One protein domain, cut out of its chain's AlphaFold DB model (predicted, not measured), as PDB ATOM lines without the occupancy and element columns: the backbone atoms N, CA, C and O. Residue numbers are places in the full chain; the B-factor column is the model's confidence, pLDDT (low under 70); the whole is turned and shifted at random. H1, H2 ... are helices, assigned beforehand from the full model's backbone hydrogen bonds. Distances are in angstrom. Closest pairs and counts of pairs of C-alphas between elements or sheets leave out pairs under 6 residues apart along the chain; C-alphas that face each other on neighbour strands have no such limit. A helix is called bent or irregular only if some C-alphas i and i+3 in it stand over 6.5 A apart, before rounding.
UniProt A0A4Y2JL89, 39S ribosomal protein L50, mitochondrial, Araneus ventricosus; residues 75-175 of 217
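What this domain is: This is residues 75 to 175 of the 217 residues of the protein "39S ribosomal protein L50, mitochondrial" of Araneus ventricosus (UniProt A0A4Y2JL89). A small head of helices, the hairpin of H1 and H2 with H4 against the start of H1, is joined to a thin arm of H5 and its tail. The arm makes the length, and residues 164 to 170 stick out. The 101 printed residues have five named helices, H1 to H5, and no named strand: all helix. The whole is only just loose, close to extended, with a radius of gyration of the C-alphas of 18.7 A and spans of 63 by 26 by 20 A.

How they stand to each other: H1, residues 82 to 97, has a kink of 60 degrees near residue 91 and is irregular: C-alphas 93 and 96 are 9.4 A apart. It touches H2, residues 110 to 124, closest at the C-alphas of Val 93 and Val 116, 6.6 A, at a shallow tilt of 31 degrees, opposite ways. With residues 82 to 86 alone H1 touches H4, residues 139 to 147, closest at the C-alphas of Asn 83 and Leu 143, 7.3 A. H3, residues 130 to 133, is near H4; H5, residues 155 to 161, touches no helix. Every O i to N i+4 pair is within hydrogen-bond range in H2, H4 and H5, and 10 of 12 in H1; H3 is too short for one.

Where its parts are: H1 measures 21.2 A from C-alpha 82 at (-43.414, -33.109, 34.585), and H2 20.6 A. H5 ends at C-alpha 161, (-27.310, -37.001, 58.185).

The domain as a whole: The C-alphas farthest apart, of Ser 96 and Asn 169, are 63.7 A apart. The printed part has no cut, the link H1 to H2 is long, and no printed residue is under 70 in pLDDT.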
ATOM      1  N   SER A  75     -31.905 -42.267  43.634       91.50
ATOM      2  CA  SER A  75     -32.671 -41.114  44.091       91.50
ATOM      3  C   SER A  75     -33.356 -40.447  42.903       91.50
ATOM      4  O   SER A  75     -32.718 -40.194  41.878       91.50
ATOM      5  N   TYR A  76     -34.631 -40.117  43.051       94.69
ATOM      6  CA  TYR A  76     -35.411 -39.455  42.021       94.69
ATOM      7  C   TYR A  76     -36.211 -38.303  42.618       94.69
ATOM      8  O   TYR A  76     -36.999 -38.498  43.545       94.69
ATOM      9  N   GLN A  77     -36.050 -37.121  42.029       94.62
ATOM     10  CA  GLN A  77     -36.873 -35.954  42.319       94.62
ATOM     11  C   GLN A  77     -37.713 -35.603  41.085       94.62
ATOM     12  O   GLN A  77     -37.160 -35.515  39.985       94.62
ATOM     13  N   PRO A  78     -39.037 -35.422  41.236       95.00
ATOM     14  CA  PRO A  78     -39.900 -35.080  40.118       95.00
ATOM     15  C   PRO A  78     -39.549 -33.684  39.578       95.00
ATOM     16  O   PRO A  78     -39.410 -32.744  40.364       95.00
ATOM     17  N   PRO A  79     -39.415 -33.510  38.251       94.62
ATOM     18  CA  PRO A  79     -39.234 -32.187  37.671       94.62
ATOM     19  C   PRO A  79     -40.516 -31.356  37.803       94.62
ATOM     20  O   PRO A  79     -41.622 -31.885  37.711       94.62
ATOM     21  N   ILE A  80     -40.374 -30.038  37.948       93.31
ATOM     22  CA  ILE A  80     -41.509 -29.099  38.038       93.31
ATOM     23  C   ILE A  80     -42.391 -29.189  36.778       93.31
ATOM     24  O   ILE A  80     -43.617 -29.249  36.866       93.31
ATOM     25  N   ASP A  81     -41.760 -29.334  35.611       95.12
ATOM     26  CA  ASP A  81     -42.428 -29.372  34.305       95.12
ATOM     27  C   ASP A  81     -42.915 -30.777  33.902       95.12
ATOM     28  O   ASP A  81     -43.157 -31.043  32.719       95.12
ATOM     29  N   LEU A  82     -43.051 -31.710  34.853       95.06
ATOM     30  CA  LEU A  82     -43.414 -33.109  34.585       95.06
ATOM     31  C   LEU A  82     -44.682 -33.215  33.731       95.06
ATOM     32  O   LEU A  82     -44.691 -33.928  32.729       95.06
ATOM     33  N   ASN A  83     -45.732 -32.469  34.088       94.69
ATOM     34  CA  ASN A  83     -46.998 -32.444  33.349       94.69
ATOM     35  C   ASN A  83     -46.803 -32.067  31.874       94.69
ATOM     36  O   ASN A  83     -47.344 -32.721  30.980       94.69
ATOM     37  N   GLU A  84     -46.026 -31.017  31.610       94.62
ATOM     38  CA  GLU A  84     -45.806 -30.514  30.256       94.62
ATOM     39  C   GLU A  84     -44.952 -31.466  29.423       94.62
ATOM     40  O   GLU A  84     -45.230 -31.694  28.241       94.62
ATOM     41  N   GLN A  85     -43.910 -32.034  30.032       95.44
ATOM     42  CA  GLN A  85     -43.039 -33.007  29.384       95.44
ATOM     43  C   GLN A  85     -43.805 -34.283  29.039       95.44
ATOM     44  O   GLN A  85     -43.710 -34.769  27.910       95.44
ATOM     45  N   LEU A  86     -44.633 -34.776  29.960       95.50
ATOM     46  CA  LEU A  86     -45.462 -35.955  29.739       95.50
ATOM     47  C   LEU A  86     -46.483 -35.695  28.624       95.50
ATOM     48  O   LEU A  86     -46.593 -36.489  27.691       95.50
ATOM     49  N   HIS A  87     -47.137 -34.534  28.625       94.69
ATOM     50  CA  HIS A  87     -48.040 -34.136  27.548       94.69
ATOM     51  C   HIS A  87     -47.337 -34.071  26.177       94.69
ATOM     52  O   HIS A  87     -47.882 -34.547  25.179       94.69
ATOM     53  N   LYS A  88     -46.097 -33.559  26.108       94.75
ATOM     54  CA  LYS A  88     -45.271 -33.579  24.883       94.75
ATOM     55  C   LYS A  88     -44.961 -35.009  24.423       94.75
ATOM     56  O   LYS A  88     -44.977 -35.266  23.220       94.75
ATOM     57  N   ILE A  89     -44.690 -35.935  25.344       95.12
ATOM     58  CA  ILE A  89     -44.464 -37.356  25.031       95.12
ATOM     59  C   ILE A  89     -45.748 -37.988  24.488       95.12
ATOM     60  O   ILE A  89     -45.717 -38.592  23.417       95.12
ATOM     61  N   CYS A  90     -46.883 -37.788  25.160       94.00
ATOM     62  CA  CYS A  90     -48.180 -38.291  24.714       94.00
ATOM     63  C   CYS A  90     -48.539 -37.770  23.319       94.00
ATOM     64  O   CYS A  90     -48.896 -38.565  22.458       94.00
ATOM     65  N   LYS A  91     -48.349 -36.476  23.040       93.81
ATOM     66  CA  LYS A  91     -48.553 -35.911  21.694       93.81
ATOM     67  C   LYS A  91     -47.687 -36.576  20.626       93.81
ATOM     68  O   LYS A  91     -48.163 -36.815  19.525       93.81
ATOM     69  N   LYS A  92     -46.428 -36.901  20.937       93.56
ATOM     70  CA  LYS A  92     -45.526 -37.582  19.992       93.56
ATOM     71  C   LYS A  92     -45.929 -39.030  19.720       93.56
ATOM     72  O   LYS A  92     -45.678 -39.516  18.625       93.56
ATOM     73  N   VAL A  93     -46.494 -39.721  20.710       92.31
ATOM     74  CA  VAL A  93     -46.862 -41.139  20.581       92.31
ATOM     75  C   VAL A  93     -48.265 -41.304  19.995       92.31
ATOM     76  O   VAL A  93     -48.420 -42.085  19.065       92.31
ATOM     77  N   PHE A  94     -49.258 -40.571  20.508       89.50
ATOM     78  CA  PHE A  94     -50.664 -40.654  20.084       89.50
ATOM     79  C   PHE A  94     -51.000 -39.767  18.876       89.50
ATOM     80  O   PHE A  94     -51.974 -40.035  18.183       89.50
ATOM     81  N   GLY A  95     -50.215 -38.722  18.595       87.69
ATOM     82  CA  GLY A  95     -50.447 -37.847  17.444       87.69
ATOM     83  C   GLY A  95     -51.799 -37.129  17.504       87.69
ATOM     84  O   GLY A  95     -52.079 -36.407  18.463       87.69
ATOM     85  N   SER A  96     -52.616 -37.318  16.463       79.19
ATOM     86  CA  SER A  96     -53.968 -36.758  16.318       79.19
ATOM     87  C   SER A  96     -55.003 -37.367  17.259       79.19
ATOM     88  O   SER A  96     -56.028 -36.742  17.512       79.19
ATOM     89  N   ASP A  97     -54.736 -38.557  17.794       77.62
ATOM     90  CA  ASP A  97     -55.720 -39.339  18.549       77.62
ATOM     91  C   ASP A  97     -55.754 -38.942  20.035       77.62
ATOM     92  O   ASP A  97     -56.399 -39.586  20.867       77.62
ATOM     93  N   LEU A  98     -55.026 -37.881  20.392       81.75
ATOM     94  CA  LEU A  98     -54.977 -37.369  21.749       81.75
ATOM     95  C   LEU A  98     -56.269 -36.610  22.070       81.75
ATOM     96  O   LEU A  98     -56.515 -35.521  21.552       81.75
ATOM     97  N   SER A  99     -57.068 -37.177  22.971       81.25
ATOM     98  CA  SER A  99     -58.263 -36.527  23.510       81.25
ATOM     99  C   SER A  99     -57.934 -35.190  24.194       81.25
ATOM    100  O   SER A  99     -56.844 -35.007  24.744       81.25
ATOM    101  N   SER A 100     -58.916 -34.281  24.235       81.81
ATOM    102  CA  SER A 100     -58.861 -33.058  25.053       81.81
ATOM    103  C   SER A 100     -58.551 -33.379  26.522       81.81
ATOM    104  O   SER A 100     -57.845 -32.621  27.188       81.81
ATOM    105  N   THR A 101     -59.017 -34.534  27.009       89.00
ATOM    106  CA  THR A 101     -58.751 -35.048  28.359       89.00
ATOM    107  C   THR A 101     -57.619 -36.077  28.330       89.00
ATOM    108  O   THR A 101     -57.795 -37.256  28.620       89.00
ATOM    109  N   TRP A 102     -56.420 -35.638  27.943       90.25
ATOM    110  CA  TRP A 102     -55.269 -36.521  27.703       90.25
ATOM    111  C   TRP A 102     -54.807 -37.342  28.920       90.25
ATOM    112  O   TRP A 102     -54.181 -38.384  28.744       90.25
ATOM    113  N   LYS A 103     -55.098 -36.891  30.148       91.44
ATOM    114  CA  LYS A 103     -54.726 -37.591  31.393       91.44
ATOM    115  C   LYS A 103     -55.524 -38.880  31.599       91.44
ATOM    116  O   LYS A 103     -54.974 -39.885  32.039       91.44
ATOM    117  N   GLU A 104     -56.793 -38.867  31.215       91.94
ATOM    118  CA  GLU A 104     -57.707 -40.004  31.365       91.94
ATOM    119  C   GLU A 104     -57.562 -41.024  30.227       91.94
ATOM    120  O   GLU A 104     -58.203 -42.075  30.244       91.94
ATOM    121  N   GLN A 105     -56.703 -40.742  29.240       90.25
ATOM    122  CA  GLN A 105     -56.506 -41.611  28.087       90.25
ATOM    123  C   GLN A 105     -56.076 -43.022  28.540       90.25
ATOM    124  O   GLN A 105     -55.057 -43.163  29.232       90.25
ATOM    125  N   PRO A 106     -56.810 -44.077  28.139       92.56
ATOM    126  CA  PRO A 106     -56.483 -45.441  28.521       92.56
ATOM    127  C   PRO A 106     -55.284 -45.978  27.726       92.56
ATOM    128  O   PRO A 106     -55.223 -45.890  26.500       92.56
ATOM    129  N   LEU A 107     -54.349 -46.616  28.426       92.25
ATOM    130  CA  LEU A 107     -53.170 -47.302  27.888       92.25
ATOM    131  C   LEU A 107     -53.456 -48.797  27.669       92.25
ATOM    132  O   LEU A 107     -52.735 -49.659  28.178       92.25
ATOM    133  N   ASN A 108     -54.530 -49.105  26.936       90.50
ATOM    134  CA  ASN A 108     -54.947 -50.488  26.673       90.50
ATOM    135  C   ASN A 108     -54.061 -51.194  25.639       90.50
ATOM    136  O   ASN A 108     -53.797 -52.384  25.792       90.50
ATOM    137  N   ASP A 109     -53.598 -50.480  24.607       92.88
ATOM    138  CA  ASP A 109     -52.700 -51.054  23.601       92.88
ATOM    139  C   ASP A 109     -51.282 -51.230  24.186       92.88
ATOM    140  O   ASP A 109     -50.629 -50.229  24.526       92.88
ATOM    141  N   PRO A 110     -50.766 -52.474  24.293       93.38
ATOM    142  CA  PRO A 110     -49.438 -52.741  24.832       93.38
ATOM    143  C   PRO A 110     -48.314 -52.024  24.077       93.38
ATOM    144  O   PRO A 110     -47.336 -51.609  24.701       93.38
ATOM    145  N   LEU A 111     -48.439 -51.848  22.756       94.44
ATOM    146  CA  LEU A 111     -47.402 -51.206  21.942       94.44
ATOM    147  C   LEU A 111     -47.319 -49.705  22.224       94.44
ATOM    148  O   LEU A 111     -46.222 -49.160  22.376       94.44
ATOM    149  N   MET A 112     -48.466 -49.038  22.336       93.12
ATOM    150  CA  MET A 112     -48.532 -47.616  22.678       93.12
ATOM    151  C   MET A 112     -48.060 -47.381  24.107       93.12
ATOM    152  O   MET A 112     -47.231 -46.501  24.345       93.12
ATOM    153  N   LYS A 113     -48.497 -48.229  25.043       95.12
ATOM    154  CA  LYS A 113     -48.033 -48.203  26.431       95.12
ATOM    155  C   LYS A 113     -46.517 -48.361  26.527       95.12
ATOM    156  O   LYS A 113     -45.873 -47.571  27.211       95.12
ATOM    157  N   TYR A 114     -45.941 -49.325  25.810       95.62
ATOM    158  CA  TYR A 114     -44.492 -49.513  25.750       95.62
ATOM    159  C   TYR A 114     -43.781 -48.251  25.249       95.62
ATOM    160  O   TYR A 114     -42.879 -47.757  25.916       95.62
ATOM    161  N   LYS A 115     -44.224 -47.668  24.127       95.88
ATOM    162  CA  LYS A 115     -43.616 -46.448  23.566       95.88
ATOM    163  C   LYS A 115     -43.652 -45.266  24.537       95.88
ATOM    164  O   LYS A 115     -42.644 -44.573  24.668       95.88
ATOM    165  N   VAL A 116     -44.786 -45.039  25.206       95.75
ATOM    166  CA  VAL A 116     -44.923 -43.969  26.208       95.75
ATOM    167  C   VAL A 116     -43.949 -44.201  27.360       95.75
ATOM    168  O   VAL A 116     -43.155 -43.315  27.664       95.75
ATOM    169  N   LEU A 117     -43.955 -45.397  27.958       96.56
ATOM    170  CA  LEU A 117     -43.100 -45.710  29.104       96.56
ATOM    171  C   LEU A 117     -41.611 -45.624  28.753       96.56
ATOM    172  O   LEU A 117     -40.858 -45.014  29.504       96.56
ATOM    173  N   THR A 118     -41.185 -46.135  27.598       97.00
ATOM    174  CA  THR A 118     -39.785 -46.040  27.152       97.00
ATOM    175  C   THR A 118     -39.342 -44.584  27.006       97.00
ATOM    176  O   THR A 118     -38.270 -44.214  27.479       97.00
ATOM    177  N   LYS A 119     -40.187 -43.717  26.431       96.69
ATOM    178  CA  LYS A 119     -39.889 -42.280  26.323       96.69
ATOM    179  C   LYS A 119     -39.872 -41.579  27.684       96.69
ATOM    180  O   LYS A 119     -39.046 -40.691  27.893       96.69
ATOM    181  N   CYS A 120     -40.735 -41.978  28.617       96.12
ATOM    182  CA  CYS A 120     -40.705 -41.481  29.993       96.12
ATOM    183  C   CYS A 120     -39.417 -41.897  30.723       96.12
ATOM    184  O   CYS A 120     -38.812 -41.076  31.403       96.12
ATOM    185  N   ILE A 121     -38.950 -43.134  30.543       95.94
ATOM    186  CA  ILE A 121     -37.691 -43.613  31.133       95.94
ATOM    187  C   ILE A 121     -36.500 -42.809  30.590       95.94
ATOM    188  O   ILE A 121     -35.681 -42.326  31.368       95.94
ATOM    189  N   GLU A 122     -36.439 -42.588  29.273       95.62
ATOM    190  CA  GLU A 122     -35.382 -41.786  28.636       95.62
ATOM    191  C   GLU A 122     -35.348 -40.332  29.143       95.62
ATOM    192  O   GLU A 122     -34.274 -39.755  29.310       95.62
ATOM    193  N   THR A 123     -36.516 -39.730  29.382       94.88
ATOM    194  CA  THR A 123     -36.640 -38.312  29.769       94.88
ATOM    195  C   THR A 123     -36.449 -38.085  31.264       94.88
ATOM    196  O   THR A 123     -35.684 -37.205  31.652       94.88
ATOM    197  N   PHE A 124     -37.100 -38.888  32.105       94.62
ATOM    198  CA  PHE A 124     -37.080 -38.731  33.561       94.62
ATOM    199  C   PHE A 124     -35.960 -39.521  34.248       94.62
ATOM    200  O   PHE A 124     -35.760 -39.357  35.448       94.62
ATOM    201  N   ARG A 125     -35.236 -40.385  33.517       93.75
ATOM    202  CA  ARG A 125     -34.169 -41.259  34.044       93.75
ATOM    203  C   ARG A 125     -34.606 -42.114  35.246       93.75
ATOM    204  O   ARG A 125     -33.781 -42.489  36.075       93.75
ATOM    205  N   LYS A 126     -35.905 -42.417  35.342       93.94
ATOM    206  CA  LYS A 126     -36.506 -43.288  36.361       93.94
ATOM    207  C   LYS A 126     -37.154 -44.480  35.674       93.94
ATOM    208  O   LYS A 126     -38.111 -44.325  34.907       93.94
ATOM    209  N   ASP A 127     -36.636 -45.658  35.997       93.62
ATOM    210  CA  ASP A 127     -37.142 -46.930  35.500       93.62
ATOM    211  C   ASP A 127     -38.501 -47.287  36.110       93.62
ATOM    212  O   ASP A 127     -38.870 -46.858  37.211       93.62
ATOM    213  N   VAL A 128     -39.253 -48.108  35.379       94.38
ATOM    214  CA  VAL A 128     -40.550 -48.630  35.815       94.38
ATOM    215  C   VAL A 128     -40.420 -50.133  36.077       94.38
ATOM    216  O   VAL A 128     -40.205 -50.898  35.135       94.38
ATOM    217  N   PRO A 129     -40.556 -50.597  37.331       92.69
ATOM    218  CA  PRO A 129     -40.455 -52.016  37.643       92.69
ATOM    219  C   PRO A 129     -41.656 -52.792  37.093       92.69
ATOM    220  O   PRO A 129     -42.788 -52.314  37.095       92.69
ATOM    221  N   SER A 130     -41.450 -54.051  36.694       93.00
ATOM    222  CA  SER A 130     -42.522 -54.896  36.132       93.00
ATOM    223  C   SER A 130     -43.726 -55.063  37.072       93.00
ATOM    224  O   SER A 130     -44.858 -55.237  36.621       93.00
ATOM    225  N   SER A 131     -43.498 -54.954  38.384       91.94
ATOM    226  CA  SER A 131     -44.534 -54.999  39.418       91.94
ATOM    227  C   SER A 131     -45.475 -53.789  39.415       91.94
ATOM    228  O   SER A 131     -46.567 -53.893  39.963       91.94
ATOM    229  N   THR A 132     -45.106 -52.652  38.819       93.06
ATOM    230  CA  THR A 132     -45.972 -51.462  38.742       93.06
ATOM    231  C   THR A 132     -46.608 -51.283  37.368       93.06
ATOM    232  O   THR A 132     -47.674 -50.680  37.282       93.06
ATOM    233  N   ILE A 133     -46.047 -51.880  36.309       95.25
ATOM    234  CA  ILE A 133     -46.554 -51.738  34.931       95.25
ATOM    235  C   ILE A 133     -48.038 -52.113  34.819       95.25
ATOM    236  O   ILE A 133     -48.793 -51.416  34.148       95.25
ATOM    237  N   HIS A 134     -48.495 -53.182  35.478       93.81
ATOM    238  CA  HIS A 134     -49.904 -53.599  35.411       93.81
ATOM    239  C   HIS A 134     -50.874 -52.616  36.095       93.81
ATOM    240  O   HIS A 134     -52.063 -52.622  35.784       93.81
ATOM    241  N   LYS A 135     -50.376 -51.775  37.011       94.62
ATOM    242  CA  LYS A 135     -51.168 -50.756  37.712       94.62
ATOM    243  C   LYS A 135     -51.381 -49.506  36.861       94.62
ATOM    244  O   LYS A 135     -52.364 -48.817  37.066       94.62
ATOM    245  N   MET A 136     -50.494 -49.249  35.896       95.44
ATOM    246  CA  MET A 136     -50.568 -48.098  34.992       95.44
ATOM    247  C   MET A 136     -51.579 -48.353  33.869       95.44
ATOM    248  O   MET A 136     -51.217 -48.895  32.818       95.44
ATOM    249  N   LYS A 137     -52.849 -48.026  34.095       95.00
ATOM    250  CA  LYS A 137     -53.932 -48.196  33.117       95.00
ATOM    251  C   LYS A 137     -54.200 -46.916  32.341       95.00
ATOM    252  O   LYS A 137     -54.528 -47.004  31.164       95.00
ATOM    253  N   THR A 138     -54.033 -45.758  32.963       95.31
ATOM    254  CA  THR A 138     -54.217 -44.444  32.335       95.31
ATOM    255  C   THR A 138     -52.910 -43.654  32.308       95.31
ATOM    256  O   THR A 138     -51.916 -44.016  32.944       95.31
ATOM    257  N   VAL A 139     -52.893 -42.560  31.544       95.00
ATOM    258  CA  VAL A 139     -51.773 -41.605  31.549       95.00
ATOM    259  C   VAL A 139     -51.632 -40.927  32.918       95.00
ATOM    260  O   VAL A 139     -50.515 -40.654  33.361       95.00
ATOM    261  N   GLU A 140     -52.742 -40.711  33.620       95.75
ATOM    262  CA  GLU A 140     -52.765 -40.209  34.992       95.75
ATOM    263  C   GLU A 140     -52.017 -41.128  35.967       95.75
ATOM    264  O   GLU A 140     -51.225 -40.634  36.766       95.75
ATOM    265  N   ASP A 141     -52.158 -42.453  35.850       96.31
ATOM    266  CA  ASP A 141     -51.410 -43.396  36.693       96.31
ATOM    267  C   ASP A 141     -49.890 -43.277  36.480       96.31
ATOM    268  O   ASP A 141     -49.094 -43.386  37.418       96.31
ATOM    269  N   VAL A 142     -49.471 -43.042  35.232       96.00
ATOM    270  CA  VAL A 142     -48.059 -42.824  34.881       96.00
ATOM    271  C   VAL A 142     -47.570 -41.508  35.481       96.00
ATOM    272  O   VAL A 142     -46.503 -41.468  36.093       96.00
ATOM    273  N   LEU A 143     -48.360 -40.445  35.358       95.88
ATOM    274  CA  LEU A 143     -48.071 -39.147  35.960       95.88
ATOM    275  C   LEU A 143     -47.928 -39.270  37.479       95.88
ATOM    276  O   LEU A 143     -46.931 -38.807  38.028       95.88
ATOM    277  N   ALA A 144     -48.861 -39.947  38.150       96.31
ATOM    278  CA  ALA A 144     -48.810 -40.189  39.587       96.31
ATOM    279  C   ALA A 144     -47.530 -40.938  39.987       96.31
ATOM    280  O   ALA A 144     -46.853 -40.543  40.936       96.31
ATOM    281  N   TYR A 145     -47.126 -41.956  39.222       96.31
ATOM    282  CA  TYR A 145     -45.874 -42.678  39.464       96.31
ATOM    283  C   TYR A 145     -44.632 -41.785  39.341       96.31
ATOM    284  O   TYR A 145     -43.743 -41.832  40.197       96.31
ATOM    285  N   TYR A 146     -44.540 -40.955  38.303       96.19
ATOM    286  CA  TYR A 146     -43.396 -40.055  38.140       96.19
ATOM    287  C   TYR A 146     -43.455 -38.839  39.066       96.19
ATOM    288  O   TYR A 146     -42.425 -38.209  39.268       96.19
ATOM    289  N   ASN A 147     -44.603 -38.518  39.660       96.06
ATOM    290  CA  ASN A 147     -44.711 -37.449  40.652       96.06
ATOM    291  C   ASN A 147     -44.250 -37.892  42.052       96.06
ATOM    292  O   ASN A 147     -43.974 -37.056  42.905       96.06
ATOM    293  N   THR A 148     -44.152 -39.204  42.299       94.81
ATOM    294  CA  THR A 148     -43.642 -39.718  43.579       94.81
ATOM    295  C   THR A 148     -42.114 -39.586  43.653       94.81
ATOM    296  O   THR A 148     -41.415 -40.187  42.818       94.81
ATOM    297  N   PRO A 149     -41.575 -38.820  44.625       94.69
ATOM    298  CA  PRO A 149     -40.141 -38.778  44.875       94.69
ATOM    299  C   PRO A 149     -39.666 -40.118  45.442       94.69
ATOM    300  O   PRO A 149     -40.435 -40.860  46.056       94.69
ATOM    301  N   VAL A 150     -38.400 -40.442  45.204       91.44
ATOM    302  CA  VAL A 150     -37.752 -41.634  45.754       91.44
ATOM    303  C   VAL A 150     -36.439 -41.205  46.380       91.44
ATOM    304  O   VAL A 150     -35.551 -40.718  45.680       91.44
ATOM    305  N   ASP A 151     -36.308 -41.428  47.682       87.88
ATOM    306  CA  ASP A 151     -35.052 -41.217  48.385       87.88
ATOM    307  C   ASP A 151     -34.171 -42.449  48.205       87.88
ATOM    308  O   ASP A 151     -34.536 -43.563  48.577       87.88
ATOM    309  N   GLY A 152     -32.998 -42.251  47.607       85.38
ATOM    310  CA  GLY A 152     -32.011 -43.318  47.428       85.38
ATOM    311  C   GLY A 152     -31.130 -43.552  48.655       85.38
ATOM    312  O   GLY A 152     -30.180 -44.323  48.585       85.38
ATOM    313  N   CYS A 153     -31.392 -42.851  49.759       84.56
ATOM    314  CA  CYS A 153     -30.570 -42.932  50.959       84.56
ATOM    315  C   CYS A 153     -31.029 -44.093  51.832       84.56
ATOM    316  O   CYS A 153     -32.228 -44.298  52.028       84.56
ATOM    317  N   PHE A 154     -30.076 -44.830  52.397       83.81
ATOM    318  CA  PHE A 154     -30.417 -45.830  53.392       83.81
ATOM    319  C   PHE A 154     -31.023 -45.168  54.633       83.81
ATOM    320  O   PHE A 154     -30.600 -44.073  55.008       83.81
ATOM    321  N   PRO A 155     -31.961 -45.839  55.327       84.75
ATOM    322  CA  PRO A 155     -32.544 -45.304  56.554       84.75
ATOM    323  C   PRO A 155     -31.490 -44.953  57.610       84.75
ATOM    324  O   PRO A 155     -31.620 -43.949  58.298       84.75
ATOM    325  N   TYR A 156     -30.424 -45.755  57.715       87.75
ATOM    326  CA  TYR A 156     -29.321 -45.477  58.633       87.75
ATOM    327  C   TYR A 156     -28.543 -44.220  58.233       87.75
ATOM    328  O   TYR A 156     -28.303 -43.354  59.069       87.75
ATOM    329  N   ASP A 157     -28.221 -44.079  56.947       87.12
ATOM    330  CA  ASP A 157     -27.525 -42.898  56.433       87.12
ATOM    331  C   ASP A 157     -28.363 -41.628  56.597       87.12
ATOM    332  O   ASP A 157     -27.812 -40.559  56.846       87.12
ATOM    333  N   ALA A 158     -29.692 -41.731  56.487       88.69
ATOM    334  CA  ALA A 158     -30.601 -40.626  56.776       88.69
ATOM    335  C   ALA A 158     -30.510 -40.201  58.252       88.69
ATOM    336  O   ALA A 158     -30.297 -39.027  58.526       88.69
ATOM    337  N   ILE A 159     -30.544 -41.153  59.196       90.19
ATOM    338  CA  ILE A 159     -30.372 -40.882  60.638       90.19
ATOM    339  C   ILE A 159     -29.016 -40.220  60.924       90.19
ATOM    340  O   ILE A 159     -28.926 -39.305  61.735       90.19
ATOM    341  N   VAL A 160     -27.956 -40.676  60.257       90.81
ATOM    342  CA  VAL A 160     -26.613 -40.101  60.392       90.81
ATOM    343  C   VAL A 160     -26.565 -38.661  59.866       90.81
ATOM    344  O   VAL A 160     -25.953 -37.806  60.502       90.81
ATOM    345  N   ARG A 161     -27.209 -38.370  58.727       89.31
ATOM    346  CA  ARG A 161     -27.310 -37.001  58.185       89.31
ATOM    347  C   ARG A 161     -28.109 -36.088  59.106       89.31
ATOM    348  O   ARG A 161     -27.684 -34.966  59.352       89.31
ATOM    349  N   ASP A 162     -29.187 -36.608  59.677       90.75
ATOM    350  CA  ASP A 162     -30.076 -35.884  60.584       90.75
ATOM    351  C   ASP A 162     -29.580 -35.913  62.042       90.75
ATOM    352  O   ASP A 162     -30.376 -35.793  62.970       90.75
ATOM    353  N   SER A 163     -28.264 -36.053  62.264       86.31
ATOM    354  CA  SER A 163     -27.638 -36.145  63.599       86.31
ATOM    355  C   SER A 163     -28.048 -35.027  64.570       86.31
ATOM    356  O   SER A 163     -28.125 -35.264  65.773       86.31
ATOM    357  N   GLU A 164     -28.375 -33.835  64.066       87.25
ATOM    358  CA  GLU A 164     -28.853 -32.696  64.864       87.25
ATOM    359  C   GLU A 164     -30.265 -32.899  65.436       87.25
ATOM    360  O   GLU A 164     -30.608 -32.328  66.470       87.25
ATOM    361  N   ALA A 165     -31.088 -33.722  64.780       92.81
ATOM    362  CA  ALA A 165     -32.437 -34.063  65.221       92.81
ATOM    363  C   ALA A 165     -32.460 -35.248  66.203       92.81
ATOM    364  O   ALA A 165     -33.521 -35.586  66.736       92.81
ATOM    365  N   LEU A 166     -31.315 -35.902  66.445       93.38
ATOM    366  CA  LEU A 166     -31.241 -37.023  67.374       93.38
ATOM    367  C   LEU A 166     -31.308 -36.540  68.832       93.38
ATOM    368  O   LEU A 166     -30.782 -35.482  69.183       93.38
ATOM    369  N   PRO A 167     -31.919 -37.337  69.726       95.69
ATOM    370  CA  PRO A 167     -31.843 -37.102  71.162       95.69
ATOM    371  C   PRO A 167     -30.386 -37.018  71.655       95.69
ATOM    372  O   PRO A 167     -29.537 -37.766  71.169       95.69
ATOM    373  N   PRO A 168     -30.082 -36.207  72.686       92.88
ATOM    374  CA  PRO A 168     -28.707 -35.980  73.152       92.88
ATOM    375  C   PRO A 168     -28.016 -37.233  73.717       92.88
ATOM    376  O   PRO A 168     -26.803 -37.249  73.903       92.88
ATOM    377  N   ASN A 169     -28.778 -38.286  74.016       95.06
ATOM    378  CA  ASN A 169     -28.288 -39.576  74.494       95.06
ATOM    379  C   ASN A 169     -28.131 -40.629  73.382       95.06
ATOM    380  O   ASN A 169     -27.807 -41.777  73.689       95.06
ATOM    381  N   LEU A 170     -28.385 -40.278  72.118       92.19
ATOM    382  CA  LEU A 170     -28.281 -41.181  70.977       92.19
ATOM    383  C   LEU A 170     -27.244 -40.655  69.984       92.19
ATOM    384  O   LEU A 170     -27.373 -39.556  69.460       92.19
ATOM    385  N   TYR A 171     -26.242 -41.479  69.685       90.06
ATOM    386  CA  TYR A 171     -25.232 -41.185  68.673       90.06
ATOM    387  C   TYR A 171     -25.218 -42.294  67.621       90.06
ATOM    388  O   TYR A 171     -24.933 -43.451  67.937       90.06
ATOM    389  N   ALA A 172     -25.542 -41.946  66.376       90.44
ATOM    390  CA  ALA A 172     -25.421 -42.851  65.238       90.44
ATOM    391  C   ALA A 172     -23.994 -42.775  64.676       90.44
ATOM    392  O   ALA A 172     -23.515 -41.700  64.328       90.44
ATOM    393  N   MET A 173     -23.304 -43.913  64.596       88.44
ATOM    394  CA  MET A 173     -21.921 -43.969  64.112       88.44
ATOM    395  C   MET A 173     -21.899 -44.025  62.573       88.44
ATOM    396  O   MET A 173     -22.300 -45.050  62.023       88.44
ATOM    397  N   PRO A 174     -21.434 -42.984  61.856       85.88
ATOM    398  CA  PRO A 174     -21.440 -42.969  60.389       85.88
ATOM    399  C   PRO A 174     -20.592 -44.093  59.793       85.88
ATOM    400  O   PRO A 174     -20.981 -44.746  58.829       85.88
ATOM    401  N   GLU A 175     -19.427 -44.332  60.389       84.12
ATOM    402  CA  GLU A 175     -18.523 -45.392  59.984       84.12
ATOM    403  C   GLU A 175     -18.465 -46.469  61.057       84.12
ATOM    404  O   GLU A 175     -18.331 -46.180  62.250       84.12
TER     405      GLU A 175